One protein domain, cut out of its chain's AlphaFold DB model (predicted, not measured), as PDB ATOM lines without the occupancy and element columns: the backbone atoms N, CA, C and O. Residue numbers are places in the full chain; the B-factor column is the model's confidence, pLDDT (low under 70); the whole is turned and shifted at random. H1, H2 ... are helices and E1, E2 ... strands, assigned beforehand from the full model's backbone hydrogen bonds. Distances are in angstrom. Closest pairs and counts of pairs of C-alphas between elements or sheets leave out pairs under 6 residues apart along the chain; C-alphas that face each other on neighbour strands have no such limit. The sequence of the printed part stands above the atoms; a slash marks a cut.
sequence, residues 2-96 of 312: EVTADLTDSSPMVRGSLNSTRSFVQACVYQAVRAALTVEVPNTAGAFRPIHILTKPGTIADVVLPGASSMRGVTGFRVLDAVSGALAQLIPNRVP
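This is residues 2 to 96 of the 312 residues of the protein "Hydantoinase B/oxoprolinase family protein" of Actinobacteria bacterium (UniProt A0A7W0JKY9). Two helices, H1 and H3, cross at a slant, and a short ribbon of two parallel strands, E1 and E2, packs on H1; long loops, residues 7 to 21 and 55 to 71, reach to one end. The 95 printed residues run E1 H1 H2 E2 H3, mostly helix, with under half in named elements. The whole is compact, radius of gyration of the C-alphas 13.7 A, spanning 41 by 26 by 20 A.

Find C-alpha 3 at (-20.533, -33.564, 20.323), where E1, residues 3 to 6, begins; E2 is residues 51 to 54. H1, residues 22 to 35, runs 20.0 A; H2 is residues 45 to 48. H3, residues 72 to 90, runs 27.3 A to C-alpha 90 at (-28.168, -41.046, 24.387).

See E1 and E2 parallel at 15 degrees, with N 5 and O 52 2.8 A apart, within hydrogen-bond range. E1, H1, H2 and E2 form a strand-helix-strand unit, parallel neighbour strands joined through helices, its crossover right-handed. H1 comes closest to E2 at the C-alphas of Gln 26 and Ile 53, 6.6 A. H1 and H3 touch, closest at C-alphas 28 and 80, 5.2 A, the same way at a steep tilt of 40 degrees. H1 and H2 are close but not clearly touching, closest at C-alphas 30 and 48, 6.9 A. In H1 every O i to N i+4 pair is within hydrogen-bond range, in H3 13 of 15; H2 is too short for one.

Look from Pro 66 to Asn 93, the C-alphas farthest apart, 42.3 A. The links E1 to H1 and E2 to H3 are long. The printed part has no cut, and no printed residue is under 70 in pLDDT.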
ATOM      1  N   GLU A   2     -16.149 -35.572  21.281       92.56
ATOM      2  CA  GLU A   2     -16.807 -34.345  20.822       92.56
ATOM      3  C   GLU A   2     -18.302 -34.600  20.604       92.56
ATOM      4  O   GLU A   2     -18.716 -35.747  20.412       92.56
ATOM      5  N   VAL A   3     -19.100 -33.536  20.635       93.44
ATOM      6  CA  VAL A   3     -20.533 -33.564  20.323       93.44
ATOM      7  C   VAL A   3     -20.864 -32.431  19.360       93.44
ATOM      8  O   VAL A   3     -20.371 -31.316  19.521       93.44
ATOM      9  N   THR A   4     -21.717 -32.711  18.377       96.81
ATOM     10  CA  THR A   4     -22.209 -31.708  17.429       96.81
ATOM     11  C   THR A   4     -23.707 -31.519  17.617       96.81
ATOM     12  O   THR A   4     -24.478 -32.454  17.417       96.81
ATOM     13  N   ALA A   5     -24.119 -30.306  17.979       96.94
ATOM     14  CA  ALA A   5     -25.510 -29.878  17.943       96.94
ATOM     15  C   ALA A   5     -25.774 -29.172  16.607       96.94
ATOM     16  O   ALA A   5     -25.294 -28.055  16.384       96.94
ATOM     17  N   ASP A   6     -26.513 -29.830  15.715       97.56
ATOM     18  CA  ASP A   6     -26.880 -29.278  14.413       97.56
ATOM     19  C   ASP A   6     -28.291 -28.676  14.447       97.56
ATOM     20  O   ASP A   6     -29.286 -29.385  14.576       97.56
ATOM     21  N   LEU A   7     -28.363 -27.346  14.358       97.50
ATOM     22  CA  LEU A   7     -29.598 -26.567  14.288       97.50
ATOM     23  C   LEU A   7     -29.750 -25.870  12.924       97.50
ATOM     24  O   LEU A   7     -30.503 -24.898  12.812       97.50
ATOM     25  N   THR A   8     -29.031 -26.306  11.883       97.31
ATOM     26  CA  THR A   8     -29.031 -25.649  10.560       97.31
ATOM     27  C   THR A   8     -30.377 -25.722   9.832       97.31
ATOM     28  O   THR A   8     -30.693 -24.806   9.067       97.31
ATOM     29  N   ASP A   9     -31.195 -26.726  10.154       96.88
ATOM     30  CA  ASP A   9     -32.560 -26.919   9.642       96.88
ATOM     31  C   ASP A   9     -33.644 -26.210  10.478       96.88
ATOM     32  O   ASP A   9     -34.843 -26.406  10.270       96.88
ATOM     33  N   SER A  10     -33.243 -25.347  11.418       97.56
ATOM     34  CA  SER A  10     -34.182 -24.505  12.166       97.56
ATOM     35  C   SER A  10     -35.040 -23.652  11.229       97.56
ATOM     36  O   SER A  10     -34.588 -23.182  10.183       97.56
ATOM     37  N   SER A  11     -36.282 -23.386  11.638       97.19
ATOM     38  CA  SER A  11     -37.212 -22.568  10.858       97.19
ATOM     39  C   SER A  11     -36.645 -21.173  10.543       97.19
ATOM     40  O   SER A  11     -35.840 -20.648  11.323       97.19
ATOM     41  N   PRO A  12     -37.079 -20.532   9.440       98.00
ATOM     42  CA  PRO A  12     -36.716 -19.149   9.139       98.00
ATOM     43  C   PRO A  12     -37.014 -18.202  10.306       98.00
ATOM     44  O   PRO A  12     -37.954 -18.422  11.073       98.00
ATOM     45  N   MET A  13     -36.231 -17.128  10.426       96.62
ATOM     46  CA  MET A  13     -36.506 -16.084  11.413       96.62
ATOM     47  C   MET A  13     -37.907 -15.483  11.203       96.62
ATOM     48  O   MET A  13     -38.373 -15.309  10.074       96.62
ATOM     49  N   VAL A  14     -38.584 -15.152  12.297       95.38
ATOM     50  CA  VAL A  14     -39.967 -14.667  12.303       95.38
ATOM     51  C   VAL A  14     -40.036 -13.146  12.407       95.38
ATOM     52  O   VAL A  14     -39.137 -12.490  12.941       95.38
ATOM     53  N   ARG A  15     -41.153 -12.569  11.947       92.19
ATOM     54  CA  ARG A  15     -41.478 -11.138  12.090       92.19
ATOM     55  C   ARG A  15     -41.935 -10.824  13.523       92.19
ATOM     56  O   ARG A  15     -43.089 -10.488  13.756       92.19
ATOM     57  N   GLY A  16     -41.021 -10.973  14.475       90.00
ATOM     58  CA  GLY A  16     -41.228 -10.756  15.905       90.00
ATOM     59  C   GLY A  16     -39.904 -10.820  16.663       90.00
ATOM     60  O   GLY A  16     -38.848 -11.011  16.067       90.00
ATOM     61  N   SER A  17     -39.939 -10.659  17.983       90.75
ATOM     62  CA  SER A  17     -38.735 -10.618  18.826       90.75
ATOM     63  C   SER A  17     -38.257 -11.987  19.331       90.75
ATOM     64  O   SER A  17     -37.305 -12.039  20.110       90.75
ATOM     65  N   LEU A  18     -38.896 -13.078  18.890       93.44
ATOM     66  CA  LEU A  18     -38.583 -14.466  19.266       93.44
ATOM     67  C   LEU A  18     -37.245 -14.973  18.716       93.44
ATOM     68  O   LEU A  18     -36.755 -16.008  19.160       93.44
ATOM     69  N   ASN A  19     -36.647 -14.291  17.743       96.56
ATOM     70  CA  ASN A  19     -35.429 -14.788  17.112       96.56
ATOM     71  C   ASN A  19     -34.246 -14.746  18.084       96.56
ATOM     72  O   ASN A  19     -34.062 -13.776  18.819       96.56
ATOM     73  N   SER A  20     -33.416 -15.781  18.064       96.81
ATOM     74  CA  SER A  20     -32.229 -15.887  18.908       96.81
ATOM     75  C   SER A  20     -30.965 -15.506  18.151       96.81
ATOM     76  O   SER A  20     -30.817 -15.781  16.963       96.81
ATOM     77  N   THR A  21     -30.025 -14.876  18.856       96.62
ATOM     78  CA  THR A  21     -28.657 -14.737  18.352       96.62
ATOM     79  C   THR A  21     -27.956 -16.085  18.430       96.62
ATOM     80  O   THR A  21     -28.181 -16.845  19.375       96.62
ATOM     81  N   ARG A  22     -27.034 -16.345  17.498       96.44
ATOM     82  CA  ARG A  22     -26.195 -17.550  17.530       96.44
ATOM     83  C   ARG A  22     -25.533 -17.767  18.890       96.44
ATOM     84  O   ARG A  22     -25.551 -18.872  19.414       96.44
ATOM     85  N   SER A  23     -24.995 -16.704  19.487       95.62
ATOM     86  CA  SER A  23     -24.351 -16.759  20.805       95.62
ATOM     87  C   SER A  23     -25.286 -17.237  21.920       95.62
ATOM     88  O   SER A  23     -24.849 -17.933  22.833       95.62
ATOM     89  N   PHE A  24     -26.574 -16.894  21.847       95.69
ATOM     90  CA  PHE A  24     -27.556 -17.322  22.837       95.69
ATOM     91  C   PHE A  24     -27.929 -18.795  22.652       95.69
ATOM     92  O   PHE A  24     -27.949 -19.540  23.624       95.69
ATOM     93  N   VAL A  25     -28.112 -19.241  21.405       97.06
ATOM     94  CA  VAL A  25     -28.299 -20.669  21.091       97.06
ATOM     95  C   VAL A  25     -27.105 -21.495  21.559       97.06
ATOM     96  O   VAL A  25     -27.292 -22.547  22.167       97.06
ATOM     97  N   GLN A  26     -25.884 -20.991  21.358       95.69
ATOM     98  CA  GLN A  26     -24.676 -21.637  21.866       95.69
ATOM     99  C   GLN A  26     -24.718 -21.809  23.387       95.69
ATOM    100  O   GLN A  26     -24.466 -22.905  23.880       95.69
ATOM    101  N   ALA A  27     -25.101 -20.763  24.125       94.50
ATOM    102  CA  ALA A  27     -25.243 -20.836  25.575       94.50
ATOM    103  C   ALA A  27     -26.270 -21.898  26.015       94.50
ATOM    104  O   ALA A  27     -25.973 -22.675  26.921       94.50
ATOM    105  N   CYS A  28     -27.428 -21.988  25.349       95.25
ATOM    106  CA  CYS A  28     -28.448 -23.000  25.648       95.25
ATOM    107  C   CYS A  28     -27.930 -24.432  25.432       95.25
ATOM    108  O   CYS A  28     -28.129 -25.295  26.286       95.25
ATOM    109  N   VAL A  29     -27.227 -24.688  24.325       95.94
ATOM    110  CA  VAL A  29     -26.624 -26.004  24.047       95.94
ATOM    111  C   VAL A  29     -25.542 -26.334  25.076       95.94
ATOM    112  O   VAL A  29     -25.528 -27.435  25.623       95.94
ATOM    113  N   TYR A  30     -24.648 -25.388  25.373       94.44
ATOM    114  CA  TYR A  30     -23.599 -25.585  26.373       94.44
ATOM    115  C   TYR A  30     -24.177 -25.921  27.740       94.44
ATOM    116  O   TYR A  30     -23.663 -26.807  28.420       94.44
ATOM    117  N   GLN A  31     -25.248 -25.240  28.136       92.88
ATOM    118  CA  GLN A  31     -25.941 -25.533  29.376       92.88
ATOM    119  C   GLN A  31     -26.531 -26.947  29.372       92.88
ATOM    120  O   GLN A  31     -26.309 -27.672  30.337       92.88
ATOM    121  N   ALA A  32     -27.224 -27.352  28.302       93.94
ATOM    122  CA  ALA A  32     -27.809 -28.690  28.181       93.94
ATOM    123  C   ALA A  32     -26.746 -29.788  28.342       93.94
ATOM    124  O   ALA A  32     -26.902 -30.711  29.138       93.94
ATOM    125  N   VAL A  33     -25.625 -29.645  27.627       92.62
ATOM    126  CA  VAL A  33     -24.513 -30.598  27.691       92.62
ATOM    127  C   VAL A  33     -23.889 -30.599  29.083       92.62
ATOM    128  O   VAL A  33     -23.678 -31.671  29.641       92.62
ATOM    129  N   ARG A  34     -23.625 -29.423  29.673       90.50
ATOM    130  CA  ARG A  34     -23.026 -29.325  31.013       90.50
ATOM    131  C   ARG A  34     -23.910 -29.922  32.100       90.50
ATOM    132  O   ARG A  34     -23.376 -30.597  32.971       90.50
ATOM    133  N   ALA A  35     -25.222 -29.701  32.040       89.56
ATOM    134  CA  ALA A  35     -26.173 -30.262  32.995       89.56
ATOM    135  C   ALA A  35     -26.195 -31.799  32.970       89.56
ATOM    136  O   ALA A  35     -26.540 -32.420  33.967       89.56
ATOM    137  N   ALA A  36     -25.792 -32.412  31.854       89.81
ATOM    138  CA  ALA A  36     -25.754 -33.858  31.692       89.81
ATOM    139  C   ALA A  36     -24.378 -34.498  31.997       89.81
ATOM    140  O   ALA A  36     -24.222 -35.722  31.896       89.81
ATOM    141  N   LEU A  37     -23.360 -33.695  32.343       88.50
ATOM    142  CA  LEU A  37     -22.029 -34.194  32.700       88.50
ATOM    143  C   LEU A  37     -22.034 -34.827  34.095       88.50
ATOM    144  O   LEU A  37     -22.646 -34.319  35.025       88.50
ATOM    145  N   THR A  38     -21.269 -35.906  34.261       84.81
ATOM    146  CA  THR A  38     -21.080 -36.595  35.554       84.81
ATOM    147  C   THR A  38     -19.800 -36.196  36.276       84.81
ATOM    148  O   THR A  38     -19.502 -36.715  37.347       84.81
ATOM    149  N   VAL A  39     -18.990 -35.344  35.655       86.62
ATOM    150  CA  VAL A  39     -17.717 -34.880  36.200       86.62
ATOM    151  C   VAL A  39     -17.770 -33.373  36.345       86.62
ATOM    152  O   VAL A  39     -18.278 -32.672  35.467       86.62
ATOM    153  N   GLU A  40     -17.225 -32.868  37.445       86.88
ATOM    154  CA  GLU A  40     -17.081 -31.433  37.623       86.88
ATOM    155  C   GLU A  40     -16.053 -30.895  36.626       86.88
ATOM    156  O   GLU A  40     -14.863 -31.205  36.685       86.88
ATOM    157  N   VAL A  41     -16.526 -30.075  35.688       88.50
ATOM    158  CA  VAL A  41     -15.673 -29.370  34.728       88.50
ATOM    159  C   VAL A  41     -15.699 -27.873  35.046       88.50
ATOM    160  O   VAL A  41     -16.788 -27.276  35.053       88.50
ATOM    161  N   PRO A  42     -14.530 -27.236  35.265       88.75
ATOM    162  CA  PRO A  42     -14.434 -25.795  35.460       88.75
ATOM    163  C   PRO A  42     -15.068 -25.016  34.308       88.75
ATOM    164  O   PRO A  42     -14.898 -25.362  33.137       88.75
ATOM    165  N   ASN A  43     -15.758 -23.922  34.633       87.12
ATOM    166  CA  ASN A  43     -16.454 -23.103  33.644       87.12
ATOM    167  C   ASN A  43     -15.467 -22.218  32.857       87.12
ATOM    168  O   ASN A  43     -15.310 -21.031  33.133       87.12
ATOM    169  N   THR A  44     -14.759 -22.822  31.905       91.50
ATOM    170  CA  THR A  44     -13.728 -22.183  31.075       91.50
ATOM    171  C   THR A  44     -13.952 -22.500  29.599       91.50
ATOM    172  O   THR A  44     -14.600 -23.489  29.264       91.50
ATOM    173  N   ALA A  45     -13.370 -21.706  28.691       89.44
ATOM    174  CA  ALA A  45     -13.508 -21.919  27.244       89.44
ATOM    175  C   ALA A  45     -13.085 -23.331  26.782       89.44
ATOM    176  O   ALA A  45     -13.631 -23.855  25.812       89.44
ATOM    177  N   GLY A  46     -12.154 -23.975  27.497       91.62
ATOM    178  CA  GLY A  46     -11.727 -25.346  27.211       91.62
ATOM    179  C   GLY A  46     -12.847 -26.381  27.352       91.62
ATOM    180  O   GLY A  46     -12.858 -27.347  26.593       91.62
ATOM    181  N   ALA A  47     -13.811 -26.150  28.251       89.69
ATOM    182  CA  ALA A  47     -14.960 -27.033  28.463       89.69
ATOM    183  C   ALA A  47     -15.928 -27.049  27.268       89.69
ATOM    184  O   ALA A  47     -16.637 -28.028  27.062       89.69
ATOM    185  N   PHE A  48     -15.939 -25.975  26.474       91.38
ATOM    186  CA  PHE A  48     -16.816 -25.825  25.312       91.38
ATOM    187  C   PHE A  48     -16.131 -26.179  23.991       91.38
ATOM    188  O   PHE A  48     -16.810 -26.396  22.996       91.38
ATOM    189  N   ARG A  49     -14.793 -26.289  23.974       93.38
ATOM    190  CA  ARG A  49     -14.016 -26.677  22.786       93.38
ATOM    191  C   ARG A  49     -14.485 -27.983  22.110       93.38
ATOM    192  O   ARG A  49     -14.452 -27.997  20.885       93.38
ATOM    193  N   PRO A  50     -14.910 -29.045  22.830       94.00
ATOM    194  CA  PRO A  50     -15.408 -30.269  22.193       94.00
ATOM    195  C   PRO A  50     -16.894 -30.207  21.787       94.00
ATOM    196  O   PRO A  50     -17.452 -31.223  21.376       94.00
ATOM    197  N   ILE A  51     -17.565 -29.061  21.949       95.44
ATOM    198  CA  ILE A  51     -18.989 -28.890  21.644       95.44
ATOM    199  C   ILE A  51     -19.117 -28.028  20.388       95.44
ATOM    200  O   ILE A  51     -18.979 -26.804  20.432       95.44
ATOM    201  N   HIS A  52     -19.412 -28.670  19.261       97.00
ATOM    202  CA  HIS A  52     -19.616 -28.001  17.981       97.00
ATOM    203  C   HIS A  52     -21.082 -27.634  17.808       97.00
ATOM    204  O   HIS A  52     -21.971 -28.452  18.028       97.00
ATOM    205  N   ILE A  53     -21.348 -26.393  17.405       97.50
ATOM    206  CA  ILE A  53     -22.715 -25.881  17.271       97.50
ATOM    207  C   ILE A  53     -22.877 -25.280  15.886       97.50
ATOM    208  O   ILE A  53     -22.243 -24.269  15.552       97.50
ATOM    209  N   LEU A  54     -23.728 -25.927  15.092       98.00
ATOM    210  CA  LEU A  54     -24.016 -25.549  13.719       98.00
ATOM    211  C   LEU A  54     -25.361 -24.828  13.671       98.00
ATOM    212  O   LEU A  54     -26.372 -25.315  14.167       98.00
ATOM    213  N   THR A  55     -25.361 -23.647  13.068       98.06
ATOM    214  CA  THR A  55     -26.550 -22.830  12.832       98.06
ATOM    215  C   THR A  55     -26.500 -22.274  11.417       98.06
ATOM    216  O   THR A  55     -25.429 -22.180  10.810       98.06
ATOM    217  N   LYS A  56     -27.661 -21.890  10.884       98.12
ATOM    218  CA  LYS A  56     -27.776 -21.246   9.576       98.12
ATOM    219  C   LYS A  56     -28.247 -19.797   9.747       98.12
ATOM    220  O   LYS A  56     -29.352 -19.608  10.260       98.12
ATOM    221  N   PRO A  57     -27.481 -18.786   9.297       98.25
ATOM    222  CA  PRO A  57     -27.909 -17.388   9.350       98.25
ATOM    223  C   PRO A  57     -29.279 -17.169   8.689       98.25
ATOM    224  O   PRO A  57     -29.557 -17.724   7.625       98.25
ATOM    225  N   GLY A  58     -30.133 -16.352   9.308       97.56
ATOM    226  CA  GLY A  58     -31.502 -16.085   8.843       97.56
ATOM    227  C   GLY A  58     -32.553 -17.072   9.358       97.56
ATOM    228  O   GLY A  58     -33.708 -17.019   8.930       97.56
ATOM    229  N   THR A  59     -32.182 -17.954  10.284       98.12
ATOM    230  CA  THR A  59     -33.108 -18.839  11.003       98.12
ATOM    231  C   THR A  59     -33.468 -18.268  12.374       98.12
ATOM    232  O   THR A  59     -32.830 -17.338  12.868       98.12
ATOM    233  N   ILE A  60     -34.480 -18.842  13.027       96.62
ATOM    234  CA  ILE A  60     -34.875 -18.476  14.395       96.62
ATOM    235  C   ILE A  60     -33.749 -18.714  15.423       96.62
ATOM    236  O   ILE A  60     -33.753 -18.098  16.489       96.62
ATOM    237  N   ALA A  61     -32.772 -19.566  15.094       97.31
ATOM    238  CA  ALA A  61     -31.602 -19.884  15.911       97.31
ATOM    239  C   ALA A  61     -30.362 -19.013  15.598       97.31
ATOM    240  O   ALA A  61     -29.374 -19.054  16.332       97.31
ATOM    241  N   ASP A  62     -30.388 -18.232  14.515       97.56
ATOM    242  CA  ASP A  62     -29.269 -17.390  14.080       97.56
ATOM    243  C   ASP A  62     -29.801 -16.162  13.338       97.56
ATOM    244  O   ASP A  62     -29.797 -16.066  12.104       97.56
ATOM    245  N   VAL A  63     -30.359 -15.242  14.125       97.62
ATOM    246  CA  VAL A  63     -30.952 -14.007  13.621       97.62
ATOM    247  C   VAL A  63     -29.904 -13.123  12.945       97.62
ATOM    248  O   VAL A  63     -28.810 -12.903  13.465       97.62
ATOM    249  N   VAL A  64     -30.281 -12.546  11.808       97.44
ATOM    250  CA  VAL A  64     -29.496 -11.533  11.091       97.44
ATOM    251  C   VAL A  64     -30.276 -10.227  11.027       97.44
ATOM    252  O   VAL A  64     -31.502 -10.221  11.149       97.44
ATOM    253  N   LEU A  65     -29.583  -9.103  10.830       96.06
ATOM    254  CA  LEU A  65     -30.256  -7.816  10.645       96.06
ATOM    255  C   LEU A  65     -31.210  -7.873   9.437       96.06
ATOM    256  O   LEU A  65     -30.839  -8.438   8.406       96.06
ATOM    257  N   PRO A  66     -32.419  -7.279   9.534       94.50
ATOM    258  CA  PRO A  66     -32.950  -6.447  10.626       94.50
ATOM    259  C   PRO A  66     -33.819  -7.203  11.666       94.50
ATOM    260  O   PRO A  66     -34.677  -6.594  12.304       94.50
ATOM    261  N   GLY A  67     -33.664  -8.523  11.826       95.75
ATOM    262  CA  GLY A  67     -34.484  -9.333  12.735       95.75
ATOM    263  C   GLY A  67     -34.356  -8.936  14.215       95.75
ATOM    264  O   GLY A  67     -33.261  -8.680  14.714       95.75
ATOM    265  N   ALA A  68     -35.484  -8.906  14.934       95.38
ATOM    266  CA  ALA A  68     -35.540  -8.559  16.356       95.38
ATOM    267  C   ALA A  68     -35.312  -9.782  17.265       95.38
ATOM    268  O   ALA A  68     -35.763 -10.883  16.947       95.38
ATOM    269  N   SER A  69     -34.668  -9.570  18.421       94.56
ATOM    270  CA  SER A  69     -34.244 -10.645  19.343       94.56
ATOM    271  C   SER A  69     -34.445 -10.345  20.838       94.56
ATOM    272  O   SER A  69     -33.858 -10.994  21.713       94.56
ATOM    273  N   SER A  70     -35.271  -9.348  21.173       90.44
ATOM    274  CA  SER A  70     -35.511  -8.944  22.569       90.44
ATOM    275  C   SER A  70     -36.254  -9.996  23.404       90.44
ATOM    276  O   SER A  70     -36.181  -9.953  24.628       90.44
ATOM    277  N   MET A  71     -36.930 -10.956  22.766       88.94
ATOM    278  CA  MET A  71     -37.689 -12.048  23.391       88.94
ATOM    279  C   MET A  71     -37.086 -13.420  23.062       88.94
ATOM    280  O   MET A  71     -37.754 -14.447  23.144       88.94
ATOM    281  N   ARG A  72     -35.791 -13.455  22.728       92.50
ATOM    282  CA  ARG A  72     -35.061 -14.693  22.425       92.50
ATOM    283  C   ARG A  72     -35.162 -15.764  23.515       92.50
ATOM    284  O   ARG A  72     -35.040 -16.935  23.192       92.50
ATOM    285  N   GLY A  73     -35.399 -15.374  24.775       90.69
ATOM    286  CA  GLY A  73     -35.522 -16.287  25.916       90.69
ATOM    287  C   GLY A  73     -36.504 -17.429  25.657       90.69
ATOM    288  O   GLY A  73     -36.121 -18.583  25.801       90.69
ATOM    289  N   VAL A  74     -37.706 -17.118  25.154       91.38
ATOM    290  CA  VAL A  74     -38.746 -18.114  24.835       91.38
ATOM    291  C   VAL A  74     -38.207 -19.193  23.887       91.38
ATOM    292  O   VAL A  74     -38.314 -20.386  24.165       91.38
ATOM    293  N   THR A  75     -37.540 -18.780  22.809       93.75
ATOM    294  CA  THR A  75     -36.901 -19.695  21.850       93.75
ATOM    295  C   THR A  75     -35.717 -20.440  22.463       93.75
ATOM    296  O   THR A  75     -35.563 -21.634  22.224       93.75
ATOM    297  N   GLY A  76     -34.884 -19.778  23.268       94.12
ATOM    298  CA  GLY A  76     -33.738 -20.416  23.924       94.12
ATOM    299  C   GLY A  76     -34.144 -21.536  24.873       94.12
ATOM    300  O   GLY A  76     -33.519 -22.594  24.866       94.12
ATOM    301  N   PHE A  77     -35.234 -21.361  25.624       93.94
ATOM    302  CA  PHE A  77     -35.776 -22.436  26.452       93.94
ATOM    303  C   PHE A  77     -36.244 -23.621  25.596       93.94
ATOM    304  O   PHE A  77     -35.973 -24.762  25.952       93.94
ATOM    305  N   ARG A  78     -36.855 -23.385  24.420       94.06
ATOM    306  CA  ARG A  78     -37.179 -24.467  23.467       94.06
ATOM    307  C   ARG A  78     -35.933 -25.166  22.925       94.06
ATOM    308  O   ARG A  78     -35.948 -26.385  22.795       94.06
ATOM    309  N   VAL A  79     -34.861 -24.425  22.640       95.50
ATOM    310  CA  VAL A  79     -33.573 -25.009  22.232       95.50
ATOM    311  C   VAL A  79     -33.017 -25.899  23.341       95.50
ATOM    312  O   VAL A  79     -32.631 -27.031  23.064       95.50
ATOM    313  N   LEU A  80     -33.017 -25.428  24.592       95.19
ATOM    314  CA  LEU A  80     -32.585 -26.230  25.738       95.19
ATOM    315  C   LEU A  80     -33.423 -27.506  25.879       95.19
ATOM    316  O   LEU A  80     -32.856 -28.590  26.014       95.19
ATOM    317  N   ASP A  81     -34.750 -27.394  25.803       95.25
ATOM    318  CA  ASP A  81     -35.657 -28.540  25.896       95.25
ATOM    319  C   ASP A  81     -35.404 -29.543  24.757       95.25
ATOM    320  O   ASP A  81     -35.374 -30.749  24.996       95.25
ATOM    321  N   ALA A  82     -35.186 -29.071  23.526       95.44
ATOM    322  CA  ALA A  82     -34.925 -29.924  22.368       95.44
ATOM    323  C   ALA A  82     -33.574 -30.650  22.470       95.44
ATOM    324  O   ALA A  82     -33.500 -31.857  22.238       95.44
ATOM    325  N   VAL A  83     -32.513 -29.938  22.865       96.25
ATOM    326  CA  VAL A  83     -31.177 -30.527  23.054       96.25
ATOM    327  C   VAL A  83     -31.191 -31.519  24.213       96.25
ATOM    328  O   VAL A  83     -30.635 -32.606  24.083       96.25
ATOM    329  N   SER A  84     -31.870 -31.195  25.316       95.81
ATOM    330  CA  SER A  84     -32.033 -32.120  26.444       95.81
ATOM    331  C   SER A  84     -32.801 -33.372  26.013       95.81
ATOM    332  O   SER A  84     -32.353 -34.482  26.274       95.81
ATOM    333  N   GLY A  85     -33.879 -33.226  25.240       95.94
ATOM    334  CA  GLY A  85     -34.641 -34.365  24.718       95.94
ATOM    335  C   GLY A  85     -33.823 -35.257  23.779       95.94
ATOM    336  O   GLY A  85     -33.967 -36.477  23.798       95.94
ATOM    337  N   ALA A  86     -32.913 -34.675  22.993       96.19
ATOM    338  CA  ALA A  86     -31.958 -35.436  22.191       96.19
ATOM    339  C   ALA A  86     -30.915 -36.155  23.069       96.19
ATOM    340  O   ALA A  86     -30.646 -37.337  22.861       96.19
ATOM    341  N   LEU A  87     -30.372 -35.483  24.092       95.69
ATOM    342  CA  LEU A  87     -29.445 -36.092  25.052       95.69
ATOM    343  C   LEU A  87     -30.098 -37.240  25.830       95.69
ATOM    344  O   LEU A  87     -29.438 -38.246  26.077       95.69
ATOM    345  N   ALA A  88     -31.389 -37.147  26.154       95.94
ATOM    346  CA  ALA A  88     -32.129 -38.210  26.830       95.94
ATOM    347  C   ALA A  88     -32.170 -39.515  26.017       95.94
ATOM    348  O   ALA A  88     -32.245 -40.592  26.597       95.94
ATOM    349  N   GLN A  89     -32.063 -39.457  24.687       94.81
ATOM    350  CA  GLN A  89     -31.971 -40.665  23.857       94.81
ATOM    351  C   GLN A  89     -30.591 -41.335  23.954       94.81
ATOM    352  O   GLN A  89     -30.476 -42.543  23.765       94.81
ATOM    353  N   LEU A  90     -29.545 -40.562  24.264       93.25
ATOM    354  CA  LEU A  90     -28.168 -41.046  24.387       93.25
ATOM    355  C   LEU A  90     -27.825 -41.493  25.819       93.25
ATOM    356  O   LEU A  90     -27.115 -42.477  26.012       93.25
ATOM    357  N   ILE A  91     -28.311 -40.760  26.822       93.31
ATOM    358  CA  ILE A  91     -28.036 -40.963  28.253       93.31
ATOM    359  C   ILE A  91     -29.340 -40.878  29.075       93.31
ATOM    360  O   ILE A  91     -29.489 -39.993  29.921       93.31
ATOM    361  N   PRO A  92     -30.291 -41.807  28.860       89.62
ATOM    362  CA  PRO A  92     -31.665 -41.713  29.379       89.62
ATOM    363  C   PRO A  92     -31.767 -41.612  30.903       89.62
ATOM    364  O   PRO A  92     -32.638 -40.922  31.422       89.62
ATOM    365  N   ASN A  93     -30.835 -42.231  31.626       90.62
ATOM    366  CA  ASN A  93     -30.838 -42.256  33.091       90.62
ATOM    367  C   ASN A  93     -30.137 -41.041  33.723       90.62
ATOM    368  O   ASN A  93     -29.770 -41.100  34.889       90.62
ATOM    369  N   ARG A  94     -29.877 -39.968  32.960       91.50
ATOM    370  CA  ARG A  94     -29.218 -38.744  33.465       91.50
ATOM    371  C   ARG A  94     -29.954 -37.454  33.143       91.50
ATOM    372  O   ARG A  94     -29.622 -36.413  33.696       91.50
ATOM    373  N   VAL A  95     -30.901 -37.499  32.213       95.50
ATOM    374  CA  VAL A  95     -31.557 -36.296  31.709       95.50
ATOM    375  C   VAL A  95     -32.948 -36.188  32.328       95.50
ATOM    376  O   VAL A  95     -33.700 -37.168  32.287       95.50
ATOM    377  N   PRO A  96     -33.308 -35.030  32.906       95.69
ATOM    378  CA  PRO A  96     -34.652 -34.807  33.412       95.69
ATOM    379  C   PRO A  96     -35.659 -34.663  32.267       95.69
ATOM    380  O   PRO A  96     -35.306 -34.291  31.146       95.69
TER     381      PRO A  96